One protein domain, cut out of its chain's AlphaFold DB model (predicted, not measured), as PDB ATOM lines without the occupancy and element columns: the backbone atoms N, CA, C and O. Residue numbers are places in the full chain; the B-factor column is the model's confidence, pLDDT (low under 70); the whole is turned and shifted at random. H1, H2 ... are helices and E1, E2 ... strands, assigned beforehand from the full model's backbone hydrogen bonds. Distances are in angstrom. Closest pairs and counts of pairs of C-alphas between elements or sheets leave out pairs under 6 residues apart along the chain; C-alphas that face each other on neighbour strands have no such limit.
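AT A GLANCE: This is residues 29 to 99 and 118 to 200 of the 494 residues of an uncharacterized protein of Monoraphidium neglectum (UniProt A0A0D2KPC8). What would one see first in this model? A long five-stranded sheet, twisted and curled like a trough, is partly covered on one face by two short strand pairs, E1 with E4 and E3 with E7, which make a loose, incomplete second layer. The short helix H1 and the loops beside it lie beyond this layer, while the long loop between E8 and E9 makes one end of the longest axis. What is the make-up? There are 154 residues printed, with two named helices and nine named strands in the order E1 H1 E2 E3 E4 H2 E5 E6 E7 E8 E9, and the large sheet is mixed, in the order E2 E9 E8 E5 E6. The class is mostly strand, though under half of the residues are in named elements; the whole is compact, with a radius of gyration of the C-alphas of 16.4 A, yet elongated, spanning 52 by 31 by 24 A.

IN THESE COORDINATES: Where are the strands of the large sheet? E8 is residues 161 to 171, 32.9 A from first to last C-alpha, and E9 is residues 189 to 199, 32.4 A long, ending with C-alpha 199 at (64.709, -55.070, 8.738). E5, residues 121 to 128, is 23.9 A long, and E6, residues 131 to 139, is 25.1 A long; E2 is residues 67 to 69. Where are the short strands? E1 is residues 33 to 35, with C-alpha 33 at (45.852, -38.897, 0.052). E3 is residues 76 to 78, E4 residues 80 to 82 and E7 residues 150 to 152. Where are the helices? H1 is residues 50 to 55, with C-alpha 50 at (48.781, -43.770, 15.595), and H2 is residues 96 to 99.

HOW THE PARTS SIT: How do the strands of the large sheet pair? E8 and E9 form a hairpin, antiparallel at 162 degrees, with N 165 and O 195 2.8 A apart; E8 and E5 are antiparallel at 164 degrees, with N 125 and O 168 2.9 A apart. E5 and E6 form a second hairpin, antiparallel at 164 degrees, with N 124 and O 136 2.8 A apart. E2 and E6 are the edge strands, and E2 is parallel to E9 at 60 degrees, with N 69 and O 198 2.7 A apart. How do the short strands sit? E1 and E4 are antiparallel at 143 degrees, with N 35 and O 80 2.8 A apart; E3 and E7 are antiparallel at 166 degrees, with N 77 and O 151 2.9 A apart. E3 runs on into E4 across a break of 1 residue, at 26 degrees. How near do they come to the large sheet? The closest C-alphas of E6 and E7 are those of Ala 134 and Trp 151, 6.6 A apart; those of E4 and E8 are Pro 81 and Val 169, 7.2 A apart; those of E1 and E9 are Phe 34 and Gln 193, 7.6 A apart. What of the helices? H1 and H2 are not on the large sheet, and they are apart from each other. In H1 every O i to N i+4 pair is within hydrogen-bond range; H2 is too short for such a pair.

THE WHOLE: How far does it reach? The two C-alphas farthest apart are those of Asp 180 and Leu 200, 52.7 A. Is anything cut out? Residues 100 to 117 are not printed, and C-alphas 99 and 118 are 13.6 A apart across the cut. Which links are long? They are E1 to H1, H1 to E2, E4 to H2 and E8 to E9; in the last, residues 176 to 177 pair antiparallel with residues 183 to 184. Where is confidence low? The mean pLDDT of the printed part is 81.7; residues 70 to 72, 87 to 99, 118, 139 to 146 and 179 are under 70.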
ATOM      1  N   ALA A  29      44.673 -36.079  -9.583       71.62
ATOM      2  CA  ALA A  29      45.663 -36.942  -8.934       71.62
ATOM      3  C   ALA A  29      46.319 -36.322  -7.685       71.62
ATOM      4  O   ALA A  29      46.560 -37.030  -6.714       71.62
ATOM      5  N   ALA A  30      46.557 -35.006  -7.666       77.44
ATOM      6  CA  ALA A  30      47.153 -34.301  -6.526       77.44
ATOM      7  C   ALA A  30      46.219 -34.204  -5.304       77.44
ATOM      8  O   ALA A  30      46.646 -33.753  -4.245       77.44
ATOM      9  N   LEU A  31      44.951 -34.607  -5.448       80.62
ATOM     10  CA  LEU A  31      43.974 -34.680  -4.357       80.62
ATOM     11  C   LEU A  31      43.965 -36.048  -3.661       80.62
ATOM     12  O   LEU A  31      43.259 -36.216  -2.667       80.62
ATOM     13  N   GLY A  32      44.692 -37.030  -4.201       83.50
ATOM     14  CA  GLY A  32      44.845 -38.340  -3.584       83.50
ATOM     15  C   GLY A  32      45.693 -38.256  -2.322       83.50
ATOM     16  O   GLY A  32      46.808 -37.744  -2.347       83.50
ATOM     17  N   ALA A  33      45.163 -38.778  -1.223       88.50
ATOM     18  CA  ALA A  33      45.852 -38.897   0.052       88.50
ATOM     19  C   ALA A  33      45.660 -40.303   0.629       88.50
ATOM     20  O   ALA A  33      44.822 -41.082   0.170       88.50
ATOM     21  N   PHE A  34      46.421 -40.625   1.669       90.00
ATOM     22  CA  PHE A  34      46.301 -41.878   2.405       90.00
ATOM     23  C   PHE A  34      45.902 -41.598   3.854       90.00
ATOM     24  O   PHE A  34      46.207 -40.545   4.406       90.00
ATOM     25  N   ASN A  35      45.206 -42.547   4.469       91.31
ATOM     26  CA  ASN A  35      45.082 -42.657   5.914       91.31
ATOM     27  C   ASN A  35      45.644 -44.017   6.332       91.31
ATOM     28  O   ASN A  35      45.025 -45.048   6.066       91.31
ATOM     29  N   PHE A  36      46.800 -44.014   6.989       93.56
ATOM     30  CA  PHE A  36      47.426 -45.224   7.528       93.56
ATOM     31  C   PHE A  36      46.811 -45.687   8.850       93.56
ATOM     32  O   PHE A  36      47.201 -46.723   9.373       93.56
ATOM     33  N   TYR A  37      45.822 -44.969   9.385       91.75
ATOM     34  CA  TYR A  37      45.156 -45.302  10.643       91.75
ATOM     35  C   TYR A  37      43.628 -45.362  10.454       91.75
ATOM     36  O   TYR A  37      42.907 -44.484  10.943       91.75
ATOM     37  N   PRO A  38      43.104 -46.338   9.683       88.12
ATOM     38  CA  PRO A  38      41.664 -46.500   9.529       88.12
ATOM     39  C   PRO A  38      41.013 -46.988  10.832       88.12
ATOM     40  O   PRO A  38      41.526 -47.887  11.504       88.12
ATOM     41  N   ASP A  39      39.858 -46.410  11.168       84.69
ATOM     42  CA  ASP A  39      39.120 -46.735  12.391       84.69
ATOM     43  C   ASP A  39      38.757 -48.230  12.451       84.69
ATOM     44  O   ASP A  39      38.392 -48.846  11.449       84.69
ATOM     45  N   GLY A  40      38.847 -48.824  13.644       84.88
ATOM     46  CA  GLY A  40      38.526 -50.239  13.864       84.88
ATOM     47  C   GLY A  40      39.593 -51.230  13.383       84.88
ATOM     48  O   GLY A  40      39.366 -52.436  13.464       84.88
ATOM     49  N   THR A  41      40.754 -50.753  12.922       86.94
ATOM     50  CA  THR A  41      41.900 -51.602  12.567       86.94
ATOM     51  C   THR A  41      43.157 -51.214  13.330       86.94
ATOM     52  O   THR A  41      43.301 -50.084  13.791       86.94
ATOM     53  N   ILE A  42      44.065 -52.177  13.491       87.81
ATOM     54  CA  ILE A  42      45.342 -51.988  14.177       87.81
ATOM     55  C   ILE A  42      46.440 -52.452  13.227       87.81
ATOM     56  O   ILE A  42      46.406 -53.582  12.735       87.81
ATOM     57  N   ASN A  43      47.405 -51.573  12.969       91.75
ATOM     58  CA  ASN A  43      48.611 -51.936  12.236       91.75
ATOM     59  C   ASN A  43      49.561 -52.725  13.131       91.75
ATOM     60  O   ASN A  43      49.675 -52.450  14.325       91.75
ATOM     61  N   GLN A  44      50.255 -53.679  12.522       89.31
ATOM     62  CA  GLN A  44      51.298 -54.472  13.151       89.31
ATOM     63  C   GLN A  44      52.613 -54.263  12.394       89.31
ATOM     64  O   GLN A  44      52.613 -54.352  11.166       89.31
ATOM     65  N   PRO A  45      53.732 -54.018  13.088       88.06
ATOM     66  CA  PRO A  45      53.858 -54.002  14.548       88.06
ATOM     67  C   PRO A  45      53.237 -52.756  15.196       88.06
ATOM     68  O   PRO A  45      52.916 -51.785  14.510       88.06
ATOM     69  N   GLU A  46      53.142 -52.756  16.530       85.75
ATOM     70  CA  GLU A  46      52.609 -51.631  17.314       85.75
ATOM     71  C   GLU A  46      53.272 -50.286  16.971       85.75
ATOM     72  O   GLU A  46      52.639 -49.235  17.082       85.75
ATOM     73  N   ALA A  47      54.520 -50.288  16.498       86.38
ATOM     74  CA  ALA A  47      55.234 -49.096  16.037       86.38
ATOM     75  C   ALA A  47      54.556 -48.357  14.858       86.38
ATOM     76  O   ALA A  47      54.800 -47.169  14.655       86.38
ATOM     77  N   TRP A  48      53.679 -49.017  14.094       91.25
ATOM     78  CA  TRP A  48      52.845 -48.395  13.053       91.25
ATOM     79  C   TRP A  48      51.485 -47.900  13.552       91.25
ATOM     80  O   TRP A  48      50.644 -47.488  12.751       91.25
ATOM     81  N   THR A  49      51.221 -47.947  14.856       91.06
ATOM     82  CA  THR A  49      49.980 -47.403  15.417       91.06
ATOM     83  C   THR A  49      50.049 -45.883  15.539       91.06
ATOM     84  O   THR A  49      51.119 -45.302  15.730       91.06
ATOM     85  N   LEU A  50      48.883 -45.229  15.479       90.88
ATOM     86  CA  LEU A  50      48.781 -43.770  15.595       90.88
ATOM     87  C   LEU A  50      49.346 -43.264  16.926       90.88
ATOM     88  O   LEU A  50      49.976 -42.213  16.962       90.88
ATOM     89  N   ALA A  51      49.131 -44.013  18.010       89.06
ATOM     90  CA  ALA A  51      49.645 -43.660  19.328       89.06
ATOM     91  C   ALA A  51      51.180 -43.593  19.331       89.06
ATOM     92  O   ALA A  51      51.751 -42.609  19.793       89.06
ATOM     93  N   ASN A  52      51.842 -44.598  18.752       88.12
ATOM     94  CA  ASN A  52      53.299 -44.700  18.749       88.12
ATOM     95  C   ASN A  52      53.973 -43.733  17.771       88.12
ATOM     96  O   ASN A  52      54.999 -43.138  18.104       88.12
ATOM     97  N   GLN A  53      53.367 -43.522  16.603       90.81
ATOM     98  CA  GLN A  53      53.807 -42.520  15.630       90.81
ATOM     99  C   GLN A  53      53.604 -41.100  16.180       90.81
ATOM    100  O   GLN A  53      54.514 -40.276  16.113       90.81
ATOM    101  N   GLY A  54      52.464 -40.841  16.826       88.50
ATOM    102  CA  GLY A  54      52.176 -39.574  17.496       88.50
ATOM    103  C   GLY A  54      53.122 -39.282  18.663       88.50
ATOM    104  O   GLY A  54      53.592 -38.154  18.789       88.50
ATOM    105  N   ALA A  55      53.472 -40.291  19.469       83.81
ATOM    106  CA  ALA A  55      54.473 -40.161  20.533       83.81
ATOM    107  C   ALA A  55      55.868 -39.793  19.991       83.81
ATOM    108  O   ALA A  55      56.623 -39.100  20.667       83.81
ATOM    109  N   ALA A  56      56.181 -40.197  18.756       80.50
ATOM    110  CA  ALA A  56      57.399 -39.808  18.052       80.50
ATOM    111  C   ALA A  56      57.295 -38.453  17.321       80.50
ATOM    112  O   ALA A  56      58.216 -38.062  16.610       80.50
ATOM    113  N   GLY A  57      56.182 -37.728  17.474       87.00
ATOM    114  CA  GLY A  57      55.954 -36.428  16.841       87.00
ATOM    115  C   GLY A  57      55.361 -36.489  15.429       87.00
ATOM    116  O   GLY A  57      55.204 -35.443  14.800       87.00
ATOM    117  N   ASN A  58      54.990 -37.671  14.923       88.06
ATOM    118  CA  ASN A  58      54.280 -37.800  13.651       88.06
ATOM    119  C   ASN A  58      52.765 -37.630  13.851       88.06
ATOM    120  O   ASN A  58      52.052 -38.578  14.183       88.06
ATOM    121  N   ALA A  59      52.268 -36.412  13.635       86.25
ATOM    122  CA  ALA A  59      50.834 -36.117  13.646       86.25
ATOM    123  C   ALA A  59      50.148 -36.360  12.285       86.25
ATOM    124  O   ALA A  59      48.924 -36.236  12.188       86.25
ATOM    125  N   ASP A  60      50.912 -36.674  11.233       89.62
ATOM    126  CA  ASP A  60      50.379 -36.866   9.890       89.62
ATOM    127  C   ASP A  60      49.760 -38.263   9.745       89.62
ATOM    128  O   ASP A  60      50.396 -39.291   9.972       89.62
ATOM    129  N   ARG A  61      48.486 -38.304   9.344       91.12
ATOM    130  CA  ARG A  61      47.772 -39.556   9.063       91.12
ATOM    131  C   ARG A  61      48.107 -40.151   7.695       91.12
ATOM    132  O   ARG A  61      47.863 -41.339   7.484       91.12
ATOM    133  N   GLY A  62      48.646 -39.341   6.787       90.88
ATOM    134  CA  GLY A  62      49.029 -39.726   5.432       90.88
ATOM    135  C   GLY A  62      50.483 -40.141   5.274       90.88
ATOM    136  O   GLY A  62      50.869 -40.525   4.173       90.88
ATOM    137  N   ALA A  63      51.271 -40.121   6.350       90.81
ATOM    138  CA  ALA A  63      52.666 -40.532   6.339       90.81
ATOM    139  C   ALA A  63      53.019 -41.375   7.572       90.81
ATOM    140  O   ALA A  63      52.432 -41.237   8.645       90.81
ATOM    141  N   LEU A  64      54.018 -42.242   7.418       91.94
ATOM    142  CA  LEU A  64      54.600 -43.029   8.502       91.94
ATOM    143  C   LEU A  64      56.078 -42.687   8.627       91.94
ATOM    144  O   LEU A  64      56.798 -42.659   7.626       91.94
ATOM    145  N   PHE A  65      56.543 -42.464   9.855       91.50
ATOM    146  CA  PHE A  65      57.972 -42.451  10.118       91.50
ATOM    147  C   PHE A  65      58.547 -43.853   9.928       91.50
ATOM    148  O   PHE A  65      57.859 -44.840  10.222       91.50
ATOM    149  N   PRO A  66      59.801 -43.960   9.449       90.38
ATOM    150  CA  PRO A  66      60.441 -45.252   9.315       90.38
ATOM    151  C   PRO A  66      60.551 -45.948  10.669       90.38
ATOM    152  O   PRO A  66      60.861 -45.315  11.679       90.38
ATOM    153  N   ILE A  67      60.327 -47.259  10.672       87.12
ATOM    154  CA  ILE A  67      60.420 -48.092  11.874       87.12
ATOM    155  C   ILE A  67      61.505 -49.155  11.721       87.12
ATOM    156  O   ILE A  67      61.861 -49.533  10.600       87.12
ATOM    157  N   ALA A  68      61.991 -49.673  12.847       84.06
ATOM    158  CA  ALA A  68      62.821 -50.872  12.879       84.06
ATOM    159  C   ALA A  68      61.945 -52.117  13.094       84.06
ATOM    160  O   ALA A  68      61.188 -52.198  14.066       84.06
ATOM    161  N   LEU A  69      62.061 -53.084  12.182       83.88
ATOM    162  CA  LEU A  69      61.351 -54.358  12.160       83.88
ATOM    163  C   LEU A  69      62.252 -55.517  12.583       83.88
ATOM    164  O   LEU A  69      63.207 -55.862  11.884       83.88
ATOM    165  N   LEU A  70      61.860 -56.170  13.676       68.75
ATOM    166  CA  LEU A  70      62.191 -57.568  13.939       68.75
ATOM    167  C   LEU A  70      61.072 -58.388  13.288       68.75
ATOM    168  O   LEU A  70      59.912 -58.031  13.446       68.75
ATOM    169  N   GLY A  71      61.370 -59.444  12.527       61.12
ATOM    170  CA  GLY A  71      60.398 -60.136  11.653       61.12
ATOM    171  C   GLY A  71      59.135 -60.739  12.306       61.12
ATOM    172  O   GLY A  71      58.356 -61.406  11.624       61.12
ATOM    173  N   THR A  72      58.909 -60.512  13.600       65.00
ATOM    174  CA  THR A  72      57.711 -60.874  14.361       65.00
ATOM    175  C   THR A  72      57.203 -59.689  15.191       65.00
ATOM    176  O   THR A  72      58.019 -59.053  15.857       65.00
ATOM    177  N   PRO A  73      55.878 -59.454  15.261       72.38
ATOM    178  CA  PRO A  73      54.819 -60.169  14.541       72.38
ATOM    179  C   PRO A  73      54.910 -59.956  13.025       72.38
ATOM    180  O   PRO A  73      55.619 -59.067  12.559       72.38
ATOM    181  N   GLN A  74      54.217 -60.797  12.249       84.06
ATOM    182  CA  GLN A  74      54.145 -60.602  10.802       84.06
ATOM    183  C   GLN A  74      53.576 -59.199  10.525       84.06
ATOM    184  O   GLN A  74      52.479 -58.904  11.010       84.06
ATOM    185  N   PRO A  75      54.290 -58.336   9.780       88.94
ATOM    186  CA  PRO A  75      53.823 -56.984   9.527       88.94
ATOM    187  C   PRO A  75      52.473 -56.995   8.813       88.94
ATOM    188  O   PRO A  75      52.281 -57.737   7.847       88.94
ATOM    189  N   ALA A  76      51.558 -56.163   9.298       91.38
ATOM    190  CA  ALA A  76      50.247 -55.920   8.726       91.38
ATOM    191  C   ALA A  76      50.003 -54.409   8.689       91.38
ATOM    192  O   ALA A  76      49.768 -53.783   9.723       91.38
ATOM    193  N   LEU A  77      50.073 -53.824   7.497       93.44
ATOM    194  CA  LEU A  77      49.851 -52.399   7.286       93.44
ATOM    195  C   LEU A  77      48.495 -52.185   6.621       93.44
ATOM    196  O   LEU A  77      48.325 -52.511   5.448       93.44
ATOM    197  N   ASN A  78      47.547 -51.628   7.366       93.06
ATOM    198  CA  ASN A  78      46.259 -51.198   6.844       93.06
ATOM    199  C   ASN A  78      46.375 -49.768   6.321       93.06
ATOM    200  O   ASN A  78      47.052 -48.921   6.905       93.06
ATOM    201  N   PHE A  79      45.681 -49.483   5.227       92.06
ATOM    202  CA  PHE A  79      45.612 -48.138   4.678       92.06
ATOM    203  C   PHE A  79      44.256 -47.909   4.027       92.06
ATOM    204  O   PHE A  79      43.635 -48.824   3.491       92.06
ATOM    205  N   LEU A  80      43.801 -46.662   4.048       89.31
ATOM    206  CA  LEU A  80      42.593 -46.242   3.358       89.31
ATOM    207  C   LEU A  80      42.925 -45.071   2.430       89.31
ATOM    208  O   LEU A  80      43.403 -44.042   2.914       89.31
ATOM    209  N   PRO A  81      42.688 -45.184   1.113       88.31
ATOM    210  CA  PRO A  81      42.813 -44.036   0.233       88.31
ATOM    211  C   PRO A  81      41.738 -42.998   0.551       88.31
ATOM    212  O   PRO A  81      40.560 -43.318   0.710       88.31
ATOM    213  N   SER A  82      42.149 -41.739   0.596       84.75
ATOM    214  CA  SER A  82      41.273 -40.581   0.690       84.75
ATOM    215  C   SER A  82      41.312 -39.838  -0.636       84.75
ATOM    216  O   SER A  82      42.372 -39.439  -1.113       84.75
ATOM    217  N   HIS A  83      40.149 -39.680  -1.256       83.19
ATOM    218  CA  HIS A  83      40.000 -38.927  -2.493       83.19
ATOM    219  C   HIS A  83      38.562 -38.394  -2.581       83.19
ATOM    220  O   HIS A  83      37.640 -39.118  -2.193       83.19
ATOM    221  N   PRO A  84      38.308 -37.193  -3.138       79.75
ATOM    222  CA  PRO A  84      36.951 -36.637  -3.238       79.75
ATOM    223  C   PRO A  84      35.946 -37.489  -4.029       79.75
ATOM    224  O   PRO A  84      34.745 -37.297  -3.910       79.75
ATOM    225  N   LEU A  85      36.427 -38.417  -4.862       78.44
ATOM    226  CA  LEU A  85      35.580 -39.376  -5.593       78.44
ATOM    227  C   LEU A  85      35.292 -40.664  -4.805       78.44
ATOM    228  O   LEU A  85      34.481 -41.474  -5.240       78.44
ATOM    229  N   LEU A  86      35.970 -40.871  -3.676       77.94
ATOM    230  CA  LEU A  86      35.806 -42.038  -2.809       77.94
ATOM    231  C   LEU A  86      34.983 -41.720  -1.551       77.94
ATOM    232  O   LEU A  86      34.601 -42.645  -0.835       77.94
ATOM    233  N   THR A  87      34.695 -40.443  -1.280       68.88
ATOM    234  CA  THR A  87      33.870 -40.006  -0.147       68.88
ATOM    235  C   THR A  87      32.382 -40.275  -0.398       68.88
ATOM    236  O   THR A  87      31.895 -40.244  -1.527       68.88
ATOM    237  N   ALA A  88      31.650 -40.595   0.673       55.94
ATOM    238  CA  ALA A  88      30.245 -40.993   0.612       55.94
ATOM    239  C   ALA A  88      29.313 -39.900   0.048       55.94
ATOM    240  O   ALA A  88      29.591 -38.701   0.130       55.94
ATOM    241  N   ALA A  89      28.157 -40.344  -0.455       49.66
ATOM    242  CA  ALA A  89      27.055 -39.507  -0.920       49.66
ATOM    243  C   ALA A  89      26.697 -38.412   0.103       49.66
ATOM    244  O   ALA A  89      26.282 -38.726   1.218       49.66
ATOM    245  N   GLY A  90      26.846 -37.135  -0.267       47.53
ATOM    246  CA  GLY A  90      26.516 -35.982   0.588       47.53
ATOM    247  C   GLY A  90      27.716 -35.168   1.087       47.53
ATOM    248  O   GLY A  90      27.519 -34.072   1.607       47.53
ATOM    249  N   ALA A  91      28.949 -35.646   0.887       51.22
ATOM    250  CA  ALA A  91      30.138 -34.798   0.984       51.22
ATOM    251  C   ALA A  91      30.170 -33.786  -0.181       51.22
ATOM    252  O   ALA A  91      29.555 -34.025  -1.222       51.22
ATOM    253  N   ALA A  92      30.855 -32.649   0.002       54.94
ATOM    254  CA  ALA A  92      30.972 -31.593  -1.008       54.94
ATOM    255  C   ALA A  92      31.244 -32.176  -2.407       54.94
ATOM    256  O   ALA A  92      32.059 -33.090  -2.543       54.94
ATOM    257  N   ALA A  93      30.537 -31.666  -3.424       57.81
ATOM    258  CA  ALA A  93      30.655 -32.152  -4.796       57.81
ATOM    259  C   ALA A  93      32.137 -32.243  -5.208       57.81
ATOM    260  O   ALA A  93      32.909 -31.331  -4.885       57.81
ATOM    261  N   PRO A  94      32.553 -33.325  -5.892       62.41
ATOM    262  CA  PRO A  94      33.947 -33.488  -6.268       62.41
ATOM    263  C   PRO A  94      34.399 -32.291  -7.112       62.41
ATOM    264  O   PRO A  94      33.609 -31.778  -7.912       62.41
ATOM    265  N   PRO A  95      35.651 -31.824  -6.957       65.06
ATOM    266  CA  PRO A  95      36.134 -30.652  -7.675       65.06
ATOM    267  C   PRO A  95      35.927 -30.795  -9.183       65.06
ATOM    268  O   PRO A  95      36.155 -31.869  -9.742       65.06
ATOM    269  N   ALA A  96      35.569 -29.702  -9.866       65.19
ATOM    270  CA  ALA A  96      35.351 -29.701 -11.317       65.19
ATOM    271  C   ALA A  96      36.555 -30.261 -12.107       65.19
ATOM    272  O   ALA A  96      36.381 -30.858 -13.167       65.19
ATOM    273  N   ALA A  97      37.769 -30.144 -11.554       66.75
ATOM    274  CA  ALA A  97      38.995 -30.728 -12.098       66.75
ATOM    275  C   ALA A  97      38.944 -32.267 -12.235       66.75
ATOM    276  O   ALA A  97      39.539 -32.817 -13.162       66.75
ATOM    277  N   CYS A  98      38.204 -32.957 -11.363       67.44
ATOM    278  CA  CYS A  98      37.988 -34.406 -11.406       67.44
ATOM    279  C   CYS A  98      36.830 -34.831 -12.320       67.44
ATOM    280  O   CYS A  98      36.718 -36.005 -12.670       67.44
ATOM    281  N   ALA A  99      35.973 -33.884 -12.706       64.25
ATOM    282  CA  ALA A  99      34.808 -34.107 -13.556       64.25
ATOM    283  C   ALA A  99      35.079 -33.799 -15.037       64.25
ATOM    284  O   ALA A  99      34.130 -33.776 -15.820       64.25
ATOM    285  N   ILE A 118      27.290 -41.332  -5.999       67.56
ATOM    286  CA  ILE A 118      27.713 -42.708  -5.693       67.56
ATOM    287  C   ILE A 118      29.235 -42.705  -5.576       67.56
ATOM    288  O   ILE A 118      29.912 -42.213  -6.481       67.56
ATOM    289  N   ALA A 119      29.756 -43.243  -4.471       70.19
ATOM    290  CA  ALA A 119      31.192 -43.358  -4.238       70.19
ATOM    291  C   ALA A 119      31.858 -44.289  -5.270       70.19
ATOM    292  O   ALA A 119      31.258 -45.261  -5.732       70.19
ATOM    293  N   GLY A 120      33.086 -43.947  -5.656       74.44
ATOM    294  CA  GLY A 120      33.844 -44.639  -6.693       74.44
ATOM    295  C   GLY A 120      34.387 -46.010  -6.291       74.44
ATOM    296  O   GLY A 120      34.353 -46.433  -5.139       74.44
ATOM    297  N   THR A 121      34.934 -46.713  -7.278       82.56
ATOM    298  CA  THR A 121      35.672 -47.972  -7.094       82.56
ATOM    299  C   THR A 121      37.158 -47.707  -7.292       82.56
ATOM    300  O   THR A 121      37.536 -46.925  -8.167       82.56
ATOM    301  N   PHE A 122      38.005 -48.372  -6.511       86.56
ATOM    302  CA  PHE A 122      39.452 -48.271  -6.661       86.56
ATOM    303  C   PHE A 122      40.121 -49.647  -6.673       86.56
ATOM    304  O   PHE A 122      39.653 -50.604  -6.053       86.56
ATOM    305  N   SER A 123      41.247 -49.738  -7.372       89.62
ATOM    306  CA  SER A 123      42.203 -50.836  -7.243       89.62
ATOM    307  C   SER A 123      43.459 -50.357  -6.533       89.62
ATOM    308  O   SER A 123      43.774 -49.166  -6.537       89.62
ATOM    309  N   TRP A 124      44.192 -51.280  -5.927       92.44
ATOM    310  CA  TRP A 124      45.436 -50.990  -5.232       92.44
ATOM    311  C   TRP A 124      46.489 -52.057  -5.516       92.44
ATOM    312  O   TRP A 124      46.184 -53.220  -5.791       92.44
ATOM    313  N   SER A 125      47.747 -51.648  -5.437       92.75
ATOM    314  CA  SER A 125      48.903 -52.533  -5.503       92.75
ATOM    315  C   SER A 125      49.982 -52.048  -4.548       92.75
ATOM    316  O   SER A 125      50.088 -50.853  -4.273       92.75
ATOM    317  N   VAL A 126      50.756 -52.988  -4.026       93.06
ATOM    318  CA  VAL A 126      51.899 -52.736  -3.157       93.06
ATOM    319  C   VAL A 126      53.103 -53.420  -3.773       93.06
ATOM    320  O   VAL A 126      53.062 -54.627  -4.027       93.06
ATOM    321  N   ALA A 127      54.166 -52.660  -4.002       93.62
ATOM    322  CA  ALA A 127      55.455 -53.176  -4.428       93.62
ATOM    323  C   ALA A 127      56.473 -53.039  -3.291       93.62
ATOM    324  O   ALA A 127      56.670 -51.943  -2.774       93.62
ATOM    325  N   LEU A 128      57.112 -54.147  -2.917       93.06
ATOM    326  CA  LEU A 128      58.214 -54.187  -1.959       93.06
ATOM    327  C   LEU A 128      59.525 -54.198  -2.741       93.06
ATOM    328  O   LEU A 128      59.743 -55.094  -3.554       93.06
ATOM    329  N   ASP A 129      60.362 -53.183  -2.534       91.25
ATOM    330  CA  ASP A 129      61.641 -52.999  -3.235       91.25
ATOM    331  C   ASP A 129      61.505 -53.101  -4.770       91.25
ATOM    332  O   ASP A 129      62.340 -53.662  -5.478       91.25
ATOM    333  N   GLY A 130      60.392 -52.575  -5.293       86.94
ATOM    334  CA  GLY A 130      60.064 -52.580  -6.721       86.94
ATOM    335  C   GLY A 130      59.432 -53.874  -7.248       86.94
ATOM    336  O   GLY A 130      58.930 -53.879  -8.371       86.94
ATOM    337  N   ALA A 131      59.378 -54.948  -6.454       88.75
ATOM    338  CA  ALA A 131      58.688 -56.183  -6.816       88.75
ATOM    339  C   ALA A 131      57.234 -56.164  -6.323       88.75
ATOM    340  O   ALA A 131      56.968 -55.853  -5.162       88.75
ATOM    341  N   LEU A 132      56.280 -56.526  -7.189       88.12
ATOM    342  CA  LEU A 132      54.871 -56.629  -6.802       88.12
ATOM    343  C   LEU A 132      54.720 -57.618  -5.635       88.12
ATOM    344  O   LEU A 132      55.053 -58.793  -5.762       88.12
ATOM    345  N   SER A 133      54.201 -57.127  -4.513       88.94
ATOM    346  CA  SER A 133      54.058 -57.881  -3.266       88.94
ATOM    347  C   SER A 133      52.603 -58.236  -2.965       88.94
ATOM    348  O   SER A 133      52.340 -59.339  -2.496       88.94
ATOM    349  N   ALA A 134      51.658 -57.333  -3.239       87.38
ATOM    350  CA  ALA A 134      50.228 -57.572  -3.059       87.38
ATOM    351  C   ALA A 134      49.402 -56.670  -3.985       87.38
ATOM    352  O   ALA A 134      49.855 -55.595  -4.380       87.38
ATOM    353  N   SER A 135      48.181 -57.077  -4.317       88.50
ATOM    354  CA  SER A 135      47.221 -56.238  -5.037       88.50
ATOM    355  C   SER A 135      45.785 -56.656  -4.743       88.50
ATOM    356  O   SER A 135      45.521 -57.773  -4.295       88.50
ATOM    357  N   GLY A 136      44.846 -55.750  -4.999       84.44
ATOM    358  CA  GLY A 136      43.424 -56.005  -4.826       84.44
ATOM    359  C   GLY A 136      42.557 -54.886  -5.389       84.44
ATOM    360  O   GLY A 136      43.052 -53.871  -5.878       84.44
ATOM    361  N   SER A 137      41.243 -55.068  -5.294       78.56
ATOM    362  CA  SER A 137      40.245 -54.070  -5.684       78.56
ATOM    363  C   SER A 137      39.177 -53.961  -4.609       78.56
ATOM    364  O   SER A 137      38.788 -54.969  -4.021       78.56
ATOM    365  N   ALA A 138      38.701 -52.746  -4.352       72.56
ATOM    366  CA  ALA A 138      37.676 -52.479  -3.354       72.56
ATOM    367  C   ALA A 138      36.696 -51.400  -3.837       72.56
ATOM    368  O   ALA A 138      37.032 -50.501  -4.610       72.56
ATOM    369  N   VAL A 139      35.460 -51.500  -3.355       65.06
ATOM    370  CA  VAL A 139      34.404 -50.506  -3.569       65.06
ATOM    371  C   VAL A 139      34.215 -49.762  -2.253       65.06
ATOM    372  O   VAL A 139      34.007 -50.407  -1.224       65.06
ATOM    373  N   THR A 140      34.266 -48.428  -2.250       60.41
ATOM    374  CA  THR A 140      33.852 -47.672  -1.063       60.41
ATOM    375  C   THR A 140      32.329 -47.641  -1.007       60.41
ATOM    376  O   THR A 140      31.669 -46.869  -1.692       60.41
ATOM    377  N   LEU A 141      31.735 -48.505  -0.186       48.94
ATOM    378  CA  LEU A 141      30.326 -48.379   0.180       48.94
ATOM    379  C   LEU A 141      30.216 -47.323   1.279       48.94
ATOM    380  O   LEU A 141      30.905 -47.388   2.297       48.94
ATOM    381  N   ALA A 142      29.381 -46.315   1.036       44.50
ATOM    382  CA  ALA A 142      29.123 -45.220   1.956       44.50
ATOM    383  C   ALA A 142      28.944 -45.711   3.411       44.50
ATOM    384  O   ALA A 142      28.099 -46.554   3.694       44.50
ATOM    385  N   ALA A 143      29.734 -45.135   4.321       40.47
ATOM    386  CA  ALA A 143      29.533 -45.122   5.774       40.47
ATOM    387  C   ALA A 143      29.550 -46.448   6.573       40.47
ATOM    388  O   ALA A 143      29.324 -46.387   7.778       40.47
ATOM    389  N   ALA A 144      29.869 -47.618   6.005       43.12
ATOM    390  CA  ALA A 144      29.889 -48.864   6.788       43.12
ATOM    391  C   ALA A 144      31.082 -49.777   6.461       43.12
ATOM    392  O   ALA A 144      31.124 -50.400   5.406       43.12
ATOM    393  N   THR A 145      32.028 -49.867   7.408       45.81
ATOM    394  CA  THR A 145      32.824 -51.070   7.746       45.81
ATOM    395  C   THR A 145      33.346 -51.935   6.587       45.81
ATOM    396  O   THR A 145      33.337 -53.162   6.685       45.81
ATOM    397  N   ALA A 146      33.813 -51.348   5.484       59.44
ATOM    398  CA  ALA A 146      34.613 -52.110   4.532       59.44
ATOM    399  C   ALA A 146      35.964 -52.403   5.198       59.44
ATOM    400  O   ALA A 146      36.619 -51.478   5.677       59.44
ATOM    401  N   THR A 147      36.361 -53.678   5.268       72.56
ATOM    402  CA  THR A 147      37.700 -54.065   5.728       72.56
ATOM    403  C   THR A 147      38.722 -53.298   4.885       72.56
ATOM    404  O   THR A 147      38.714 -53.460   3.659       72.56
ATOM    405  N   PRO A 148      39.542 -52.415   5.481       84.12
ATOM    406  CA  PRO A 148      40.473 -51.612   4.706       84.12
ATOM    407  C   PRO A 148      41.490 -52.520   4.006       84.12
ATOM    408  O   PRO A 148      41.807 -53.598   4.522       84.12
ATOM    409  N   PRO A 149      42.011 -52.102   2.838       88.50
ATOM    410  CA  PRO A 149      43.173 -52.737   2.236       88.50
ATOM    411  C   PRO A 149      44.285 -52.935   3.261       88.50
ATOM    412  O   PRO A 149      44.596 -52.030   4.041       88.50
ATOM    413  N   SER A 150      44.892 -54.116   3.236       90.19
ATOM    414  CA  SER A 150      46.022 -54.436   4.091       90.19
ATOM    415  C   SER A 150      47.127 -55.109   3.294       90.19
ATOM    416  O   SER A 150      46.892 -55.945   2.418       90.19
ATOM    417  N   TRP A 151      48.357 -54.718   3.596       92.12
ATOM    418  CA  TRP A 151      49.546 -55.423   3.156       92.12
ATOM    419  C   TRP A 151      50.050 -56.297   4.295       92.12
ATOM    420  O   TRP A 151      50.227 -55.819   5.414       92.12
ATOM    421  N   THR A 152      50.295 -57.570   3.994       89.94
ATOM    422  CA  THR A 152      50.964 -58.504   4.898       89.94
ATOM    423  C   THR A 152      52.078 -59.206   4.143       89.94
ATOM    424  O   THR A 152      51.900 -59.600   2.990       89.94
ATOM    425  N   ALA A 153      53.236 -59.379   4.774       83.69
ATOM    426  CA  ALA A 153      54.354 -60.077   4.146       83.69
ATOM    427  C   ALA A 153      55.188 -60.846   5.159       83.69
ATOM    428  O   ALA A 153      55.320 -60.453   6.316       83.69
ATOM    429  N   ASN A 154      55.794 -61.933   4.688       82.06
ATOM    430  CA  ASN A 154      56.837 -62.615   5.429       82.06
ATOM    431  C   ASN A 154      58.174 -61.886   5.213       82.06
ATOM    432  O   ASN A 154      58.885 -62.150   4.245       82.06
ATOM    433  N   VAL A 155      58.517 -60.974   6.124       84.88
ATOM    434  CA  VAL A 155      59.756 -60.180   6.048       84.88
ATOM    435  C   VAL A 155      61.013 -60.954   6.475       84.88
ATOM    436  O   VAL A 155      62.122 -60.439   6.343       84.88
ATOM    437  N   TRP A 156      60.886 -62.206   6.939       78.69
ATOM    438  CA  TRP A 156      62.030 -63.036   7.343       78.69
ATOM    439  C   TRP A 156      62.980 -63.358   6.186       78.69
ATOM    440  O   TRP A 156      64.176 -63.520   6.411       78.69
ATOM    441  N   GLY A 157      62.455 -63.436   4.959       81.25
ATOM    442  CA  GLY A 157      63.246 -63.707   3.757       81.25
ATOM    443  C   GLY A 157      64.011 -62.499   3.212       81.25
ATOM    444  O   GLY A 157      64.769 -62.655   2.259       81.25
ATOM    445  N   LEU A 158      63.813 -61.306   3.780       86.75
ATOM    446  CA  LEU A 158      64.503 -60.097   3.339       86.75
ATOM    447  C   LEU A 158      65.928 -60.047   3.898       86.75
ATOM    448  O   LEU A 158      66.193 -60.527   5.004       86.75
ATOM    449  N   ALA A 159      66.852 -59.450   3.146       87.88
ATOM    450  CA  ALA A 159      68.168 -59.092   3.675       87.88
ATOM    451  C   ALA A 159      68.014 -58.046   4.788       87.88
ATOM    452  O   ALA A 159      67.043 -57.301   4.784       87.88
ATOM    453  N   ASP A 160      68.936 -57.987   5.750       83.69
ATOM    454  CA  ASP A 160      68.897 -56.893   6.724       83.69
ATOM    455  C   ASP A 160      69.219 -55.562   6.024       83.69
ATOM    456  O   ASP A 160      70.101 -55.500   5.164       83.69
ATOM    457  N   GLY A 161      68.514 -54.493   6.394       85.00
ATOM    458  CA  GLY A 161      68.693 -53.172   5.798       85.00
ATOM    459  C   GLY A 161      67.395 -52.399   5.582       85.00
ATOM    460  O   GLY A 161      66.351 -52.704   6.158       85.00
ATOM    461  N   LYS A 162      67.496 -51.337   4.777       89.62
ATOM    462  CA  LYS A 162      66.375 -50.468   4.403       89.62
ATOM    463  C   LYS A 162      65.525 -51.139   3.324       89.62
ATOM    464  O   LYS A 162      66.064 -51.540   2.298       89.62
ATOM    465  N   HIS A 163      64.214 -51.134   3.522       92.06
ATOM    466  CA  HIS A 163      63.218 -51.582   2.554       92.06
ATOM    467  C   HIS A 163      62.161 -50.508   2.317       92.06
ATOM    468  O   HIS A 163      61.863 -49.699   3.205       92.06
ATOM    469  N   GLU A 164      61.583 -50.514   1.119       94.88
ATOM    470  CA  GLU A 164      60.569 -49.548   0.709       94.88
ATOM    471  C   GLU A 164      59.319 -50.237   0.153       94.88
ATOM    472  O   GLU A 164      59.380 -51.076  -0.748       94.88
ATOM    473  N   LEU A 165      58.164 -49.853   0.702       94.50
ATOM    474  CA  LEU A 165      56.838 -50.248   0.247       94.50
ATOM    475  C   LEU A 165      56.221 -49.111  -0.553       94.50
ATOM    476  O   LEU A 165      55.843 -48.084   0.008       94.50
ATOM    477  N   ASN A 166      56.058 -49.330  -1.851       95.56
ATOM    478  CA  ASN A 166      55.366 -48.413  -2.742       95.56
ATOM    479  C   ASN A 166      53.911 -48.845  -2.878       95.56
ATOM    480  O   ASN A 166      53.613 -49.867  -3.496       95.56
ATOM    481  N   ILE A 167      53.006 -48.067  -2.292       94.44
ATOM    482  CA  ILE A 167      51.565 -48.297  -2.365       94.44
ATOM    483  C   ILE A 167      51.019 -47.426  -3.489       94.44
ATOM    484  O   ILE A 167      51.182 -46.210  -3.469       94.44
ATOM    485  N   THR A 168      50.365 -48.033  -4.473       93.69
ATOM    486  CA  THR A 168      49.729 -47.336  -5.597       93.69
ATOM    487  C   THR A 168      48.237 -47.613  -5.589       93.69
ATOM    488  O   THR A 168      47.816 -48.769  -5.537       93.69
ATOM    489  N   VAL A 169      47.441 -46.549  -5.666       91.12
ATOM    490  CA  VAL A 169      45.982 -46.603  -5.754       91.12
ATOM    491  C   VAL A 169      45.539 -46.017  -7.084       91.12
ATOM    492  O   VAL A 169      45.992 -44.946  -7.484       91.12
ATOM    493  N   THR A 170      44.613 -46.716  -7.733       90.19
ATOM    494  CA  THR A 170      43.979 -46.296  -8.981       90.19
ATOM    495  C   THR A 170      42.480 -46.165  -8.758       90.19
ATOM    496  O   THR A 170      41.793 -47.161  -8.530       90.19
ATOM    497  N   VAL A 171      41.951 -44.946  -8.839       87.19
ATOM    498  CA  VAL A 171      40.503 -44.709  -8.903       87.19
ATOM    499  C   VAL A 171      40.062 -44.937 -10.342       87.19
ATOM    500  O   VAL A 171      40.513 -44.232 -11.245       87.19
ATOM    501  N   LEU A 172      39.191 -45.925 -10.547       86.50
ATOM    502  CA  LEU A 172      38.821 -46.398 -11.879       86.50
ATOM    503  C   LEU A 172      37.933 -45.385 -12.601       86.50
ATOM    504  O   LEU A 172      36.994 -44.844 -12.004       86.50
ATOM    505  N   ALA A 173      38.182 -45.178 -13.890       85.25
ATOM    506  CA  ALA A 173      37.396 -44.295 -14.738       85.25
ATOM    507  C   ALA A 173      35.889 -44.618 -14.686       85.25
ATOM    508  O   ALA A 173      35.457 -45.767 -14.779       85.25
ATOM    509  N   GLY A 174      35.070 -43.577 -14.539       82.81
ATOM    510  CA  GLY A 174      33.610 -43.631 -14.544       82.81
ATOM    511  C   GLY A 174      32.972 -44.403 -13.386       82.81
ATOM    512  O   GLY A 174      31.778 -44.724 -13.468       82.81
ATOM    513  N   SER A 175      33.752 -44.712 -12.345       81.44
ATOM    514  CA  SER A 175      33.318 -45.526 -11.210       81.44
ATOM    515  C   SER A 175      32.470 -44.768 -10.187       81.44
ATOM    516  O   SER A 175      31.653 -45.394  -9.518       81.44
ATOM    517  N   ALA A 176      32.612 -43.443 -10.091       78.31
ATOM    518  CA  ALA A 176      31.790 -42.583  -9.242       78.31
ATOM    519  C   ALA A 176      30.721 -41.846 -10.063       78.31
ATOM    520  O   ALA A 176      30.907 -41.573 -11.254       78.31
ATOM    521  N   ILE A 177      29.618 -41.473  -9.411       75.38
ATOM    522  CA  ILE A 177      28.600 -40.569  -9.968       75.38
ATOM    523  C   ILE A 177      28.590 -39.301  -9.118       75.38
ATOM    524  O   ILE A 177      28.403 -39.379  -7.907       75.38
ATOM    525  N   THR A 178      28.814 -38.136  -9.729       71.94
ATOM    526  CA  THR A 178      28.786 -36.841  -9.032       71.94
ATOM    527  C   THR A 178      27.356 -36.428  -8.672       71.94
ATOM    528  O   THR A 178      26.387 -36.998  -9.173       71.94
ATOM    529  N   ALA A 179      27.204 -35.400  -7.830       69.44
ATOM    530  CA  ALA A 179      25.891 -34.840  -7.487       69.44
ATOM    531  C   ALA A 179      25.084 -34.390  -8.725       69.44
ATOM    532  O   ALA A 179      23.860 -34.480  -8.725       69.44
ATOM    533  N   ASP A 180      25.775 -33.989  -9.797       70.81
ATOM    534  CA  ASP A 180      25.180 -33.586 -11.076       70.81
ATOM    535  C   ASP A 180      24.863 -34.777 -12.007       70.81
ATOM    536  O   ASP A 180      24.496 -34.589 -13.167       70.81
ATOM    537  N   GLY A 181      25.041 -36.018 -11.539       71.88
ATOM    538  CA  GLY A 181      24.801 -37.236 -12.319       71.88
ATOM    539  C   GLY A 181      25.895 -37.563 -13.343       71.88
ATOM    540  O   GLY A 181      25.688 -38.415 -14.209       71.88
ATOM    541  N   VAL A 182      27.057 -36.905 -13.273       79.25
ATOM    542  CA  VAL A 182      28.176 -37.122 -14.203       79.25
ATOM    543  C   VAL A 182      29.059 -38.262 -13.702       79.25
ATOM    544  O   VAL A 182      29.368 -38.346 -12.516       79.25
ATOM    545  N   ARG A 183      29.495 -39.145 -14.608       81.25
ATOM    546  CA  ARG A 183      30.476 -40.189 -14.281       81.25
ATOM    547  C   ARG A 183      31.875 -39.596 -14.155       81.25
ATOM    548  O   ARG A 183      32.326 -38.899 -15.061       81.25
ATOM    549  N   ALA A 184      32.562 -39.913 -13.064       78.81
ATOM    550  CA  ALA A 184      33.916 -39.454 -12.779       78.81
ATOM    551  C   ALA A 184      34.760 -40.581 -12.144       78.81
ATOM    552  O   ALA A 184      34.194 -41.501 -11.552       78.81
ATOM    553  N   PRO A 185      36.099 -40.529 -12.252       81.75
ATOM    554  CA  PRO A 185      36.872 -39.633 -13.118       81.75
ATOM    555  C   PRO A 185      36.750 -40.047 -14.598       81.75
ATOM    556  O   PRO A 185      36.327 -41.159 -14.891       81.75
ATOM    557  N   ALA A 186      37.074 -39.177 -15.558       81.06
ATOM    558  CA  ALA A 186      36.981 -39.537 -16.986       81.06
ATOM    559  C   ALA A 186      38.084 -40.499 -17.461       81.06
ATOM    560  O   ALA A 186      37.903 -41.221 -18.438       81.06
ATOM    561  N   THR A 187      39.215 -40.506 -16.762       83.50
ATOM    562  CA  THR A 187      40.332 -41.442 -16.933       83.50
ATOM    563  C   THR A 187      40.766 -41.918 -15.556       83.50
ATOM    564  O   THR A 187      40.407 -41.291 -14.558       83.50
ATOM    565  N   ASP A 188      41.509 -43.017 -15.498       85.56
ATOM    566  CA  ASP A 188      42.032 -43.530 -14.238       85.56
ATOM    567  C   ASP A 188      42.878 -42.468 -13.527       85.56
ATOM    568  O   ASP A 188      43.752 -41.833 -14.123       85.56
ATOM    569  N   VAL A 189      42.611 -42.273 -12.238       87.38
ATOM    570  CA  VAL A 189      43.385 -41.363 -11.392       87.38
ATOM    571  C   VAL A 189      44.294 -42.197 -10.513       87.38
ATOM    572  O   VAL A 189      43.813 -42.997  -9.712       87.38
ATOM    573  N   ILE A 190      45.599 -42.000 -10.670       89.56
ATOM    574  CA  ILE A 190      46.629 -42.768  -9.974       89.56
ATOM    575  C   ILE A 190      47.354 -41.858  -8.992       89.56
ATOM    576  O   ILE A 190      47.771 -40.756  -9.353       89.56
ATOM    577  N   PHE A 191      47.531 -42.335  -7.765       90.88
ATOM    578  CA  PHE A 191      48.387 -41.706  -6.766       90.88
ATOM    579  C   PHE A 191      49.073 -42.773  -5.908       90.88
ATOM    580  O   PHE A 191      48.607 -43.913  -5.808       90.88
ATOM    581  N   SER A 192      50.215 -42.420  -5.321       93.06
ATOM    582  CA  SER A 192      51.080 -43.371  -4.627       93.06
ATOM    583  C   SER A 192      51.750 -42.775  -3.399       93.06
ATOM    584  O   SER A 192      51.977 -41.569  -3.347       93.06
ATOM    585  N   GLN A 193      52.109 -43.636  -2.449       94.12
ATOM    586  CA  GLN A 193      52.834 -43.275  -1.235       94.12
ATOM    587  C   GLN A 193      53.880 -44.340  -0.899       94.12
ATOM    588  O   GLN A 193      53.600 -45.538  -0.995       94.12
ATOM    589  N   SER A 194      55.059 -43.887  -0.468       94.56
ATOM    590  CA  SER A 194      56.135 -44.749   0.023       94.56
ATOM    591  C   SER A 194      56.081 -44.882   1.544       94.56
ATOM    592  O   SER A 194      55.921 -43.885   2.256       94.56
ATOM    593  N   VAL A 195      56.270 -46.104   2.042       94.31
ATOM    594  CA  VAL A 195      56.483 -46.422   3.461       94.31
ATOM    595  C   VAL A 195      57.826 -47.132   3.599       94.31
ATOM    596  O   VAL A 195      58.075 -48.134   2.935       94.31
ATOM    597  N   VAL A 196      58.697 -46.616   4.464       92.44
ATOM    598  CA  VAL A 196      60.046 -47.159   4.679       92.44
ATOM    599  C   VAL A 196      60.089 -47.937   5.988       92.44
ATOM    600  O   VAL A 196      59.548 -47.490   6.999       92.44
ATOM    601  N   PHE A 197      60.780 -49.072   5.998       90.94
ATOM    602  CA  PHE A 197      61.128 -49.783   7.226       90.94
ATOM    603  C   PHE A 197      62.545 -50.351   7.145       90.94
ATOM    604  O   PHE A 197      63.099 -50.527   6.061       90.94
ATOM    605  N   TYR A 198      63.137 -50.640   8.300       87.50
ATOM    606  CA  TYR A 198      64.452 -51.259   8.409       87.50
ATOM    607  C   TYR A 198      64.308 -52.657   8.991       87.50
ATOM    608  O   TYR A 198      63.840 -52.796  10.116       87.50
ATOM    609  N   LYS A 199      64.698 -53.689   8.248       87.06
ATOM    610  CA  LYS A 199      64.709 -55.070   8.738       87.06
ATOM    611  C   LYS A 199      66.049 -55.327   9.416       87.06
ATOM    612  O   LYS A 199      67.086 -55.233   8.769       87.06
ATOM    613  N   LEU A 200      66.029 -55.629  10.711       78.06
ATOM    614  CA  LEU A 200      67.228 -55.862  11.521       78.06
ATOM    615  C   LEU A 200      67.013 -57.164  12.293       78.06
ATOM    616  O   LEU A 200      66.180 -57.203  13.192       78.06
TER     617      LEU A 200